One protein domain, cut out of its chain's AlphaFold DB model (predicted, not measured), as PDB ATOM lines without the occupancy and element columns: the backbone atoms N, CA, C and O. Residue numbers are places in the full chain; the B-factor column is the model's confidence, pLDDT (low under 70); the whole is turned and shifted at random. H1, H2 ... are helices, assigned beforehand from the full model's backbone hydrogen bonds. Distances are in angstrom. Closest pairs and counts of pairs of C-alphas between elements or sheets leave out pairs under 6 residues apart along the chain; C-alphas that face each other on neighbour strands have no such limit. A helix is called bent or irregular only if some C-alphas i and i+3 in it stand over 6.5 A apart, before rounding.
ATOM      1  N   TYR A 183     150.723 146.695 117.001       86.94
ATOM      2  CA  TYR A 183     150.121 145.479 116.437       86.94
ATOM      3  C   TYR A 183     150.819 144.173 116.807       86.94
ATOM      4  O   TYR A 183     150.157 143.134 116.871       86.94
ATOM      5  N   VAL A 184     152.108 144.212 117.152       84.44
ATOM      6  CA  VAL A 184     152.810 143.043 117.713       84.44
ATOM      7  C   VAL A 184     152.095 142.501 118.956       84.44
ATOM      8  O   VAL A 184     152.031 141.291 119.171       84.44
ATOM      9  N   ASN A 185     151.439 143.375 119.724       87.56
ATOM     10  CA  ASN A 185     150.716 143.009 120.938       87.56
ATOM     11  C   ASN A 185     149.463 142.163 120.686       87.56
ATOM     12  O   ASN A 185     149.001 141.491 121.616       87.56
ATOM     13  N   LEU A 186     148.920 142.179 119.462       87.94
ATOM     14  CA  LEU A 186     147.770 141.359 119.084       87.94
ATOM     15  C   LEU A 186     148.097 139.867 119.175       87.94
ATOM     16  O   LEU A 186     147.226 139.074 119.529       87.94
ATOM     17  N   SER A 187     149.358 139.494 118.936       88.62
ATOM     18  CA  SER A 187     149.828 138.115 119.081       88.62
ATOM     19  C   SER A 187     149.456 137.517 120.434       88.62
ATOM     20  O   SER A 187     148.927 136.414 120.492       88.62
ATOM     21  N   ARG A 188     149.630 138.270 121.523       89.94
ATOM     22  CA  ARG A 188     149.352 137.820 122.892       89.94
ATOM     23  C   ARG A 188     147.873 137.518 123.086       89.94
ATOM     24  O   ARG A 188     147.527 136.495 123.666       89.94
ATOM     25  N   ILE A 189     147.007 138.383 122.557       89.56
ATOM     26  CA  ILE A 189     145.555 138.194 122.613       89.56
ATOM     27  C   ILE A 189     145.183 136.933 121.829       89.56
ATOM     28  O   ILE A 189     144.501 136.062 122.364       89.56
ATOM     29  N   THR A 190     145.689 136.790 120.601       91.75
ATOM     30  CA  THR A 190     145.442 135.610 119.763       91.75
ATOM     31  C   THR A 190     145.937 134.318 120.423       91.75
ATOM     32  O   THR A 190     145.202 133.331 120.450       91.75
ATOM     33  N   LEU A 191     147.149 134.317 120.987       94.69
ATOM     34  CA  LEU A 191     147.745 133.166 121.672       94.69
ATOM     35  C   LEU A 191     146.964 132.802 122.938       94.69
ATOM     36  O   LEU A 191     146.637 131.635 123.127       94.69
ATOM     37  N   SER A 192     146.583 133.782 123.761       93.50
ATOM     38  CA  SER A 192     145.775 133.536 124.960       93.50
ATOM     39  C   SER A 192     144.399 132.965 124.613       93.50
ATOM     40  O   SER A 192     144.014 131.923 125.145       93.50
ATOM     41  N   MET A 193     143.696 133.560 123.642       91.19
ATOM     42  CA  MET A 193     142.397 133.063 123.167       91.19
ATOM     43  C   MET A 193     142.476 131.639 122.604       91.19
ATOM     44  O   MET A 193     141.537 130.862 122.773       91.19
ATOM     45  N   ALA A 194     143.578 131.289 121.938       93.25
ATOM     46  CA  ALA A 194     143.776 129.960 121.375       93.25
ATOM     47  C   ALA A 194     144.215 128.918 122.418       93.25
ATOM     48  O   ALA A 194     143.796 127.767 122.323       93.25
ATOM     49  N   LEU A 195     145.059 129.288 123.384       95.62
ATOM     50  CA  LEU A 195     145.873 128.321 124.133       95.62
ATOM     51  C   LEU A 195     145.637 128.345 125.647       95.62
ATOM     52  O   LEU A 195     145.905 127.354 126.314       95.62
ATOM     53  N   GLU A 196     145.126 129.432 126.223       95.81
ATOM     54  CA  GLU A 196     145.030 129.557 127.688       95.81
ATOM     55  C   GLU A 196     143.646 129.264 128.260       95.81
ATOM     56  O   GLU A 196     143.485 129.237 129.481       95.81
ATOM     57  N   HIS A 197     142.647 129.063 127.404       94.00
ATOM     58  CA  HIS A 197     141.261 128.951 127.831       94.00
ATOM     59  C   HIS A 197     140.696 127.544 127.679       94.00
ATOM     60  O   HIS A 197     140.795 126.934 126.614       94.00
ATOM     61  N   SER A 198     140.025 127.047 128.722       91.19
ATOM     62  CA  SER A 198     139.333 125.758 128.644       91.19
ATOM     63  C   SER A 198     138.109 125.834 127.719       91.19
ATOM     64  O   SER A 198     137.422 126.865 127.703       91.19
ATOM     65  N   PRO A 199     137.749 124.745 127.008       88.38
ATOM     66  CA  PRO A 199     136.630 124.732 126.052       88.38
ATOM     67  C   PRO A 199     135.255 125.096 126.640       88.38
ATOM     68  O   PRO A 199     134.329 125.444 125.911       88.38
ATOM     69  N   ASN A 200     135.094 125.001 127.961       88.88
ATOM     70  CA  ASN A 200     133.867 125.354 128.676       88.88
ATOM     71  C   ASN A 200     133.727 126.868 128.943       88.88
ATOM     72  O   ASN A 200     132.631 127.327 129.274       88.88
ATOM     73  N   THR A 201     134.789 127.658 128.769       89.75
ATOM     74  CA  THR A 201     134.765 129.114 128.953       89.75
ATOM     75  C   THR A 201     134.238 129.841 127.714       89.75
ATOM     76  O   THR A 201     134.199 129.297 126.611       89.75
ATOM     77  N   ARG A 202     133.833 131.112 127.863       87.00
ATOM     78  CA  ARG A 202     133.363 131.933 126.728       87.00
ATOM     79  C   ARG A 202     134.408 132.035 125.612       87.00
ATOM     80  O   ARG A 202     134.032 131.995 124.448       87.00
ATOM     81  N   LEU A 203     135.683 132.190 125.974       85.38
ATOM     82  CA  LEU A 203     136.779 132.364 125.020       85.38
ATOM     83  C   LEU A 203     137.259 131.020 124.457       85.38
ATOM     84  O   LEU A 203     137.420 130.904 123.246       85.38
ATOM     85  N   GLY A 204     137.370 129.978 125.290       87.06
ATOM     86  CA  GLY A 204     137.826 128.656 124.845       87.06
ATOM     87  C   GLY A 204     136.850 127.926 123.915       87.06
ATOM     88  O   GLY A 204     137.258 127.073 123.131       87.06
ATOM     89  N   LYS A 205     135.562 128.302 123.893       88.12
ATOM     90  CA  LYS A 205     134.612 127.818 122.868       88.12
ATOM     91  C   LYS A 205     135.046 128.155 121.438       88.12
ATOM     92  O   LYS A 205     134.677 127.439 120.512       88.12
ATOM     93  N   ASN A 206     135.835 129.215 121.265       86.56
ATOM     94  CA  ASN A 206     136.327 129.667 119.967       86.56
ATOM     95  C   ASN A 206     137.777 129.230 119.696       86.56
ATOM     96  O   ASN A 206     138.354 129.653 118.696       86.56
ATOM     97  N   THR A 207     138.373 128.366 120.529       87.44
ATOM     98  CA  THR A 207     139.760 127.897 120.358       87.44
ATOM     99  C   THR A 207     140.027 127.375 118.947       87.44
ATOM    100  O   THR A 207     141.026 127.755 118.343       87.44
ATOM    101  N   ALA A 208     139.112 126.590 118.366       86.31
ATOM    102  CA  ALA A 208     139.265 126.060 117.007       86.31
ATOM    103  C   ALA A 208     139.405 127.156 115.929       86.31
ATOM    104  O   ALA A 208     140.092 126.955 114.931       86.31
ATOM    105  N   MET A 209     138.795 128.328 116.136       85.75
ATOM    106  CA  MET A 209     138.925 129.481 115.239       85.75
ATOM    107  C   MET A 209     140.282 130.180 115.399       85.75
ATOM    108  O   MET A 209     140.860 130.642 114.416       85.75
ATOM    109  N   HIS A 210     140.798 130.263 116.627       89.56
ATOM    110  CA  HIS A 210     142.035 130.984 116.931       89.56
ATOM    111  C   HIS A 210     143.298 130.135 116.741       89.56
ATOM    112  O   HIS A 210     144.356 130.688 116.447       89.56
ATOM    113  N   LEU A 211     143.201 128.807 116.849       91.81
ATOM    114  CA  LEU A 211     144.343 127.894 116.775       91.81
ATOM    115  C   LEU A 211     145.153 128.026 115.468       91.81
ATOM    116  O   LEU A 211     146.381 128.114 115.548       91.81
ATOM    117  N   PRO A 212     144.536 128.137 114.270       91.56
ATOM    118  CA  PRO A 212     145.291 128.375 113.040       91.56
ATOM    119  C   PRO A 212     146.042 129.712 113.037       91.56
ATOM    120  O   PRO A 212     147.131 129.797 112.475       91.56
ATOM    121  N   ALA A 213     145.479 130.750 113.661       91.56
ATOM    122  CA  ALA A 213     146.134 132.050 113.784       91.56
ATOM    123  C   ALA A 213     147.303 131.994 114.782       91.56
ATOM    124  O   ALA A 213     148.366 132.533 114.500       91.56
ATOM    125  N   ALA A 214     147.149 131.287 115.905       94.44
ATOM    126  CA  ALA A 214     148.237 131.048 116.854       94.44
ATOM    127  C   ALA A 214     149.420 130.313 116.200       94.44
ATOM    128  O   ALA A 214     150.560 130.759 116.309       94.44
ATOM    129  N   ALA A 215     149.153 129.235 115.455       94.69
ATOM    130  CA  ALA A 215     150.187 128.516 114.708       94.69
ATOM    131  C   ALA A 215     150.914 129.422 113.701       94.69
ATOM    132  O   ALA A 215     152.137 129.371 113.565       94.69
ATOM    133  N   LEU A 216     150.157 130.283 113.021       93.19
ATOM    134  CA  LEU A 216     150.696 131.233 112.060       93.19
ATOM    135  C   LEU A 216     151.648 132.239 112.714       93.19
ATOM    136  O   LEU A 216     152.736 132.459 112.185       93.19
ATOM    137  N   TRP A 217     151.276 132.792 113.869       95.19
ATOM    138  CA  TRP A 217     152.116 133.704 114.644       95.19
ATOM    139  C   TRP A 217     153.481 133.098 114.969       95.19
ATOM    140  O   TRP A 217     154.498 133.734 114.700       95.19
ATOM    141  N   PHE A 218     153.519 131.850 115.442       95.56
ATOM    142  CA  PHE A 218     154.784 131.148 115.670       95.56
ATOM    143  C   PHE A 218     155.589 130.945 114.384       95.56
ATOM    144  O   PHE A 218     156.803 131.112 114.393       95.56
ATOM    145  N   SER A 219     154.927 130.608 113.275       94.44
ATOM    146  CA  SER A 219     155.618 130.340 112.006       94.44
ATOM    147  C   SER A 219     156.163 131.590 111.307       94.44
ATOM    148  O   SER A 219     157.177 131.507 110.623       94.44
ATOM    149  N   VAL A 220     155.487 132.735 111.447       94.56
ATOM    150  CA  VAL A 220     155.811 133.968 110.710       94.56
ATOM    151  C   VAL A 220     156.610 134.933 111.569       94.56
ATOM    152  O   VAL A 220     157.568 135.507 111.079       94.56
ATOM    153  N   ALA A 221     156.235 135.113 112.836       94.12
ATOM    154  CA  ALA A 221     156.810 136.118 113.728       94.12
ATOM    155  C   ALA A 221     157.371 135.501 115.022       94.12
ATOM    156  O   ALA A 221     157.475 136.187 116.035       94.12
ATOM    157  N   GLY A 222     157.739 134.213 115.004       93.88
ATOM    158  CA  GLY A 222     158.235 133.489 116.181       93.88
ATOM    159  C   GLY A 222     159.415 134.170 116.879       93.88
ATOM    160  O   GLY A 222     159.390 134.314 118.095       93.88
ATOM    161  N   GLU A 223     160.390 134.664 116.115       94.00
ATOM    162  CA  GLU A 223     161.550 135.388 116.660       94.00
ATOM    163  C   GLU A 223     161.156 136.703 117.353       94.00
ATOM    164  O   GLU A 223     161.761 137.094 118.350       94.00
ATOM    165  N   GLU A 224     160.128 137.393 116.851       92.81
ATOM    166  CA  GLU A 224     159.607 138.600 117.501       92.81
ATOM    167  C   GLU A 224     158.874 138.250 118.803       92.81
ATOM    168  O   GLU A 224     159.049 138.926 119.814       92.81
ATOM    169  N   LEU A 225     158.095 137.161 118.812       92.38
ATOM    170  CA  LEU A 225     157.442 136.672 120.031       92.38
ATOM    171  C   LEU A 225     158.460 136.296 121.103       92.38
ATOM    172  O   LEU A 225     158.241 136.595 122.276       92.38
ATOM    173  N   GLU A 226     159.554 135.650 120.704       94.56
ATOM    174  CA  GLU A 226     160.666 135.315 121.589       94.56
ATOM    175  C   GLU A 226     161.280 136.577 122.186       94.56
ATOM    176  O   GLU A 226     161.269 136.708 123.409       94.56
ATOM    177  N   ARG A 227     161.672 137.558 121.360       93.19
ATOM    178  CA  ARG A 227     162.199 138.844 121.848       93.19
ATOM    179  C   ARG A 227     161.246 139.552 122.814       93.19
ATOM    180  O   ARG A 227     161.671 140.021 123.869       93.19
ATOM    181  N   MET A 228     159.955 139.610 122.488       91.25
ATOM    182  CA  MET A 228     158.941 140.227 123.349       91.25
ATOM    183  C   MET A 228     158.823 139.510 124.706       91.25
ATOM    184  O   MET A 228     158.711 140.166 125.742       91.25
ATOM    185  N   CYS A 229     158.833 138.174 124.713       92.81
ATOM    186  CA  CYS A 229     158.722 137.379 125.938       92.81
ATOM    187  C   CYS A 229     160.021 137.383 126.762       92.81
ATOM    188  O   CYS A 229     159.963 137.303 127.986       92.81
ATOM    189  N   GLU A 230     161.185 137.495 126.122       94.62
ATOM    190  CA  GLU A 230     162.482 137.672 126.789       94.62
ATOM    191  C   GLU A 230     162.576 139.015 127.515       94.62
ATOM    192  O   GLU A 230     163.113 139.073 128.621       94.62
ATOM    193  N   ALA A 231     162.014 140.079 126.932       91.31
ATOM    194  CA  ALA A 231     161.929 141.375 127.596       91.31
ATOM    195  C   ALA A 231     161.062 141.308 128.867       91.31
ATOM    196  O   ALA A 231     161.373 141.954 129.866       91.31
ATOM    197  N   GLY A 232     159.974 140.523 128.853       85.88
ATOM    198  CA  GLY A 232     159.124 140.288 130.031       85.88
ATOM    199  C   GLY A 232     158.403 141.538 130.560       85.88
ATOM    200  O   GLY A 232     157.865 141.534 131.667       85.88
ATOM    201  N   GLU A 233     158.381 142.623 129.785       89.25
ATOM    202  CA  GLU A 233     157.816 143.921 130.186       89.25
ATOM    203  C   GLU A 233     156.288 143.958 130.065       89.25
ATOM    204  O   GLU A 233     155.607 144.823 130.621       89.25
ATOM    205  N   GLN A 234     155.737 143.010 129.314       87.25
ATOM    206  CA  GLN A 234     154.346 143.006 128.911       87.25
ATOM    207  C   GLN A 234     153.459 142.271 129.914       87.25
ATOM    208  O   GLN A 234     153.787 141.183 130.396       87.25
ATOM    209  N   LYS A 235     152.281 142.849 130.184       90.50
ATOM    210  CA  LYS A 235     151.261 142.252 131.051       90.50
ATOM    211  C   LYS A 235     149.953 142.016 130.313       90.50
ATOM    212  O   LYS A 235     149.499 142.853 129.537       90.50
ATOM    213  N   MET A 236     149.325 140.882 130.598       91.12
ATOM    214  CA  MET A 236     148.032 140.489 130.051       91.12
ATOM    215  C   MET A 236     147.345 139.506 130.996       91.12
ATOM    216  O   MET A 236     147.996 138.627 131.563       91.12
ATOM    217  N   ALA A 237     146.022 139.623 131.127       90.19
ATOM    218  CA  ALA A 237     145.224 138.675 131.899       90.19
ATOM    219  C   ALA A 237     145.504 137.224 131.465       90.19
ATOM    220  O   ALA A 237     145.667 136.937 130.279       90.19
ATOM    221  N   ALA A 238     145.596 136.325 132.440       91.75
ATOM    222  CA  ALA A 238     145.762 134.897 132.208       91.75
ATOM    223  C   ALA A 238     144.428 134.246 131.840       91.75
ATOM    224  O   ALA A 238     143.412 134.509 132.490       91.75
ATOM    225  N   GLY A 239     144.443 133.348 130.857       93.81
ATOM    226  CA  GLY A 239     143.398 132.340 130.745       93.81
ATOM    227  C   GLY A 239     143.472 131.322 131.884       93.81
ATOM    228  O   GLY A 239     144.479 131.202 132.584       93.81
ATOM    229  N   ASP A 240     142.370 130.612 132.098       94.12
ATOM    230  CA  ASP A 240     142.170 129.709 133.231       94.12
ATOM    231  C   ASP A 240     143.192 128.566 133.275       94.12
ATOM    232  O   ASP A 240     143.710 128.277 134.352       94.12
ATOM    233  N   VAL A 241     143.570 128.005 132.123       94.06
ATOM    234  CA  VAL A 241     144.553 126.911 132.038       94.06
ATOM    235  C   VAL A 241     145.943 127.389 132.467       94.06
ATOM    236  O   VAL A 241     146.640 126.712 133.222       94.06
ATOM    237  N   TRP A 242     146.350 128.582 132.021       94.69
ATOM    238  CA  TRP A 242     147.630 129.172 132.424       94.69
ATOM    239  C   TRP A 242     147.621 129.588 133.899       94.69
ATOM    240  O   TRP A 242     148.568 129.312 134.637       94.69
ATOM    241  N   ALA A 243     146.531 130.205 134.360       93.19
ATOM    242  CA  ALA A 243     146.384 130.618 135.750       93.19
ATOM    243  C   ALA A 243     146.436 129.427 136.725       93.19
ATOM    244  O   ALA A 243     146.991 129.549 137.818       93.19
ATOM    245  N   GLU A 244     145.865 128.280 136.348       91.69
ATOM    246  CA  GLU A 244     145.953 127.033 137.112       91.69
ATOM    247  C   GLU A 244     147.389 126.490 137.130       91.69
ATOM    248  O   GLU A 244     147.936 126.251 138.204       91.69
ATOM    249  N   ARG A 245     148.065 126.444 135.974       89.69
ATOM    250  CA  ARG A 245     149.468 126.006 135.866       89.69
ATOM    251  C   ARG A 245     150.422 126.810 136.755       89.69
ATOM    252  O   ARG A 245     151.282 126.230 137.415       89.69
ATOM    253  N   VAL A 246     150.284 128.137 136.780       90.19
ATOM    254  CA  VAL A 246     151.106 129.016 137.631       90.19
ATOM    255  C   VAL A 246     150.833 128.761 139.114       90.19
ATOM    256  O   VAL A 246     151.765 128.729 139.918       90.19
ATOM    257  N   ARG A 247     149.564 128.542 139.481       87.62
ATOM    258  CA  ARG A 247     149.155 128.236 140.857       87.62
ATOM    259  C   ARG A 247     149.758 126.921 141.346       87.62
ATOM    260  O   ARG A 247     150.301 126.895 142.447       87.62
ATOM    261  N   ASP A 248     149.693 125.876 140.529       86.62
ATOM    262  CA  ASP A 248     150.189 124.540 140.877       86.62
ATOM    263  C   ASP A 248     151.713 124.507 141.030       86.62
ATOM    264  O   ASP A 248     152.243 123.819 141.902       86.62
ATOM    265  N   ASN A 249     152.423 125.297 140.221       82.56
ATOM    266  CA  ASN A 249     153.882 125.384 140.268       82.56
ATOM    267  C   ASN A 249     154.406 126.340 141.356       82.56
ATOM    268  O   ASN A 249     155.609 126.378 141.605       82.56
ATOM    269  N   GLY A 250     153.532 127.114 142.013       67.88
ATOM    270  CA  GLY A 250     153.881 127.952 143.165       67.88
ATOM    271  C   GLY A 250     154.831 129.123 142.882       67.88
ATOM    272  O   GLY A 250     155.319 129.741 143.828       67.88
ATOM    273  N   SER A 251     155.104 129.456 141.617       59.72
ATOM    274  CA  SER A 251     156.002 130.556 141.251       59.72
ATOM    275  C   SER A 251     155.510 131.329 140.031       59.72
ATOM    276  O   SER A 251     155.260 130.733 138.984       59.72
ATOM    277  N   GLY A 252     155.464 132.657 140.153       69.69
ATOM    278  CA  GLY A 252     155.266 133.586 139.037       69.69
ATOM    279  C   GLY A 252     154.016 134.461 139.147       69.69
ATOM    280  O   GLY A 252     153.020 134.099 139.771       69.69
ATOM    281  N   ASP A 253     154.076 135.639 138.528       83.44
ATOM    282  CA  ASP A 253     152.908 136.485 138.273       83.44
ATOM    283  C   ASP A 253     152.241 135.986 136.986       83.44
ATOM    284  O   ASP A 253     152.775 136.171 135.894       83.44
ATOM    285  N   SER A 254     151.062 135.361 137.106       87.44
ATOM    286  CA  SER A 254     150.301 134.849 135.952       87.44
ATOM    287  C   SER A 254     149.986 135.917 134.896       87.44
ATOM    288  O   SER A 254     149.686 135.576 133.753       87.44
ATOM    289  N   GLY A 255     150.061 137.203 135.262       90.19
ATOM    290  CA  GLY A 255     149.839 138.325 134.364       90.19
ATOM    291  C   GLY A 255     151.029 138.676 133.473       90.19
ATOM    292  O   GLY A 255     150.833 139.383 132.488       90.19
ATOM    293  N   VAL A 256     152.243 138.214 133.779       91.19
ATOM    294  CA  VAL A 256     153.436 138.516 132.972       91.19
ATOM    295  C   VAL A 256     153.440 137.656 131.707       91.19
ATOM    296  O   VAL A 256     153.026 136.494 131.721       91.19
ATOM    297  N   VAL A 257     153.851 138.247 130.587       91.62
ATOM    298  CA  VAL A 257     154.098 137.542 129.326       91.62
ATOM    299  C   VAL A 257     155.603 137.350 129.180       91.62
ATOM    300  O   VAL A 257     156.291 138.212 128.639       91.62
ATOM    301  N   ASP A 258     156.102 136.244 129.729       92.94
ATOM    302  CA  ASP A 258     157.521 135.886 129.761       92.94
ATOM    303  C   ASP A 258     157.826 134.601 128.969       92.94
ATOM    304  O   ASP A 258     156.942 133.956 128.394       92.94
ATOM    305  N   VAL A 259     159.101 134.206 128.949       93.69
ATOM    306  CA  VAL A 259     159.577 132.969 128.307       93.69
ATOM    307  C   VAL A 259     158.876 131.717 128.861       93.69
ATOM    308  O   VAL A 259     158.652 130.761 128.117       93.69
ATOM    309  N   THR A 260     158.467 131.714 130.134       93.38
ATOM    310  CA  THR A 260     157.727 130.589 130.729       93.38
ATOM    311  C   THR A 260     156.346 130.460 130.095       93.38
ATOM    312  O   THR A 260     155.939 129.367 129.695       93.38
ATOM    313  N   ARG A 261     155.633 131.581 129.954       93.94
ATOM    314  CA  ARG A 261     154.322 131.630 129.300       93.94
ATOM    315  C   ARG A 261     154.421 131.307 127.808       93.94
ATOM    316  O   ARG A 261     153.569 130.595 127.280       93.94
ATOM    317  N   LEU A 262     155.499 131.738 127.149       95.31
ATOM    318  CA  LEU A 262     155.801 131.365 125.766       95.31
ATOM    319  C   LEU A 262     155.986 129.852 125.602       95.31
ATOM    320  O   LEU A 262     155.430 129.258 124.678       95.31
ATOM    321  N   GLN A 263     156.752 129.223 126.494       95.31
ATOM    322  CA  GLN A 263     156.977 127.781 126.468       95.31
ATOM    323  C   GLN A 263     155.672 127.010 126.702       95.31
ATOM    324  O   GLN A 263     155.379 126.069 125.964       95.31
ATOM    325  N   PHE A 264     154.841 127.473 127.641       95.44
ATOM    326  CA  PHE A 264     153.490 126.946 127.831       95.44
ATOM    327  C   PHE A 264     152.657 127.024 126.542       95.44
ATOM    328  O   PHE A 264     152.032 126.037 126.154       95.44
ATOM    329  N   TRP A 265     152.669 128.156 125.833       96.69
ATOM    330  CA  TRP A 265     151.955 128.279 124.558       96.69
ATOM    331  C   TRP A 265     152.471 127.304 123.496       96.69
ATOM    332  O   TRP A 265     151.664 126.678 122.807       96.69
ATOM    333  N   LYS A 266     153.794 127.136 123.370       96.50
ATOM    334  CA  LYS A 266     154.399 126.184 122.424       96.50
ATOM    335  C   LYS A 266     153.959 124.743 122.715       96.50
ATOM    336  O   LYS A 266     153.538 124.039 121.798       96.50
ATOM    337  N   GLU A 267     154.003 124.328 123.981       95.94
ATOM    338  CA  GLU A 267     153.539 123.005 124.431       95.94
ATOM    339  C   GLU A 267     152.057 122.808 124.121       95.94
ATOM    340  O   GLU A 267     151.664 121.827 123.485       95.94
ATOM    341  N   ARG A 268     151.234 123.791 124.491       95.38
ATOM    342  CA  ARG A 268     149.789 123.698 124.334       95.38
ATOM    343  C   ARG A 268     149.348 123.668 122.874       95.38
ATOM    344  O   ARG A 268     148.401 122.963 122.533       95.38
ATOM    345  N   LEU A 269     150.036 124.404 122.003       95.94
ATOM    346  CA  LEU A 269     149.794 124.352 120.565       95.94
ATOM    347  C   LEU A 269     150.074 122.949 120.010       95.94
ATOM    348  O   LEU A 269     149.257 122.427 119.254       95.94
ATOM    349  N   ALA A 270     151.191 122.332 120.408       94.81
ATOM    350  CA  ALA A 270     151.558 120.992 119.959       94.81
ATOM    351  C   ALA A 270     150.547 119.926 120.416       94.81
ATOM    352  O   ALA A 270     150.213 119.037 119.635       94.81
ATOM    353  N   GLU A 271     150.030 120.032 121.644       93.56
ATOM    354  CA  GLU A 271     148.967 119.154 122.155       93.56
ATOM    355  C   GLU A 271     147.675 119.289 121.341       93.56
ATOM    356  O   GLU A 271     147.106 118.294 120.898       93.56
ATOM    357  N   LEU A 272     147.216 120.524 121.116       90.56
ATOM    358  CA  LEU A 272     145.949 120.796 120.432       90.56
ATOM    359  C   LEU A 272     145.986 120.477 118.932       90.56
ATOM    360  O   LEU A 272     144.935 120.263 118.339       90.56
ATOM    361  N   GLN A 273     147.167 120.439 118.310       86.06
ATOM    362  CA  GLN A 273     147.334 120.028 116.911       86.06
ATOM    363  C   GLN A 273     147.325 118.503 116.708       86.06
ATOM    364  O   GLN A 273     147.221 118.051 115.569       86.06
ATOM    365  N   GLN A 274     147.456 117.715 117.780       82.81
ATOM    366  CA  GLN A 274     147.440 116.245 117.736       82.81
ATOM    367  C   GLN A 274     146.053 115.640 118.011       82.81
ATOM    368  O   GLN A 274     145.892 114.423 117.890       82.81
ATOM    369  N   MET A 275     145.081 116.467 118.403       67.88
ATOM    370  CA  MET A 275     143.687 116.088 118.666       67.88
ATOM    371  C   MET A 275     142.837 116.135 117.398       67.88
ATOM    372  O   MET A 275     141.943 115.266 117.283       67.88
TER     373      MET A 275
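AT A GLANCE: This is residues 183 to 275 of the 275 residues of an uncharacterized protein of Alternaria tenuissima (UniProt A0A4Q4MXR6). Here a long helix, H2, bends into an L; H1 packs on its first arm, H4 on its second, and H3 sits away from both arms. The printed part has 93 residues with four named helices, H1 to H4, and no named strand: all helix. It is compact, radius of gyration of the C-alphas 12.2 A, spanning 32 by 31 by 22 A.

IN THESE COORDINATES: Find C-alpha 183 at (150.121, 145.479, 116.437); H1, residues 183 to 195, runs 19.3 A from there. H2, residues 204 to 231, is one helix by hydrogen bonds but bent, C-alphas 220 and 223 being 8.4 A apart: arm H2a ends at 220, H2b begins at 223. H2a is irregular, C-alphas 205 and 208 being 7.7 A apart. After H3, residues 240 to 249, H4, residues 259 to 272, ends at (145.949, 120.796, 120.432).

HOW THE PARTS SIT: H1 touches H2a, closest C-alphas Ala 194 and Thr 207, 4.6 A, at a steep tilt of 48 degrees. H4 touches H2b, closest C-alphas Val 259 and Cys 229, 5.1 A. Every O i to N i+4 pair is within hydrogen-bond range in H2b, H3 and H4; H1 has 6 of 9, H2a 9 of 13.

THE WHOLE: The printed part has no cut and no long link; residues 250 to 252 and 275 have low confidence.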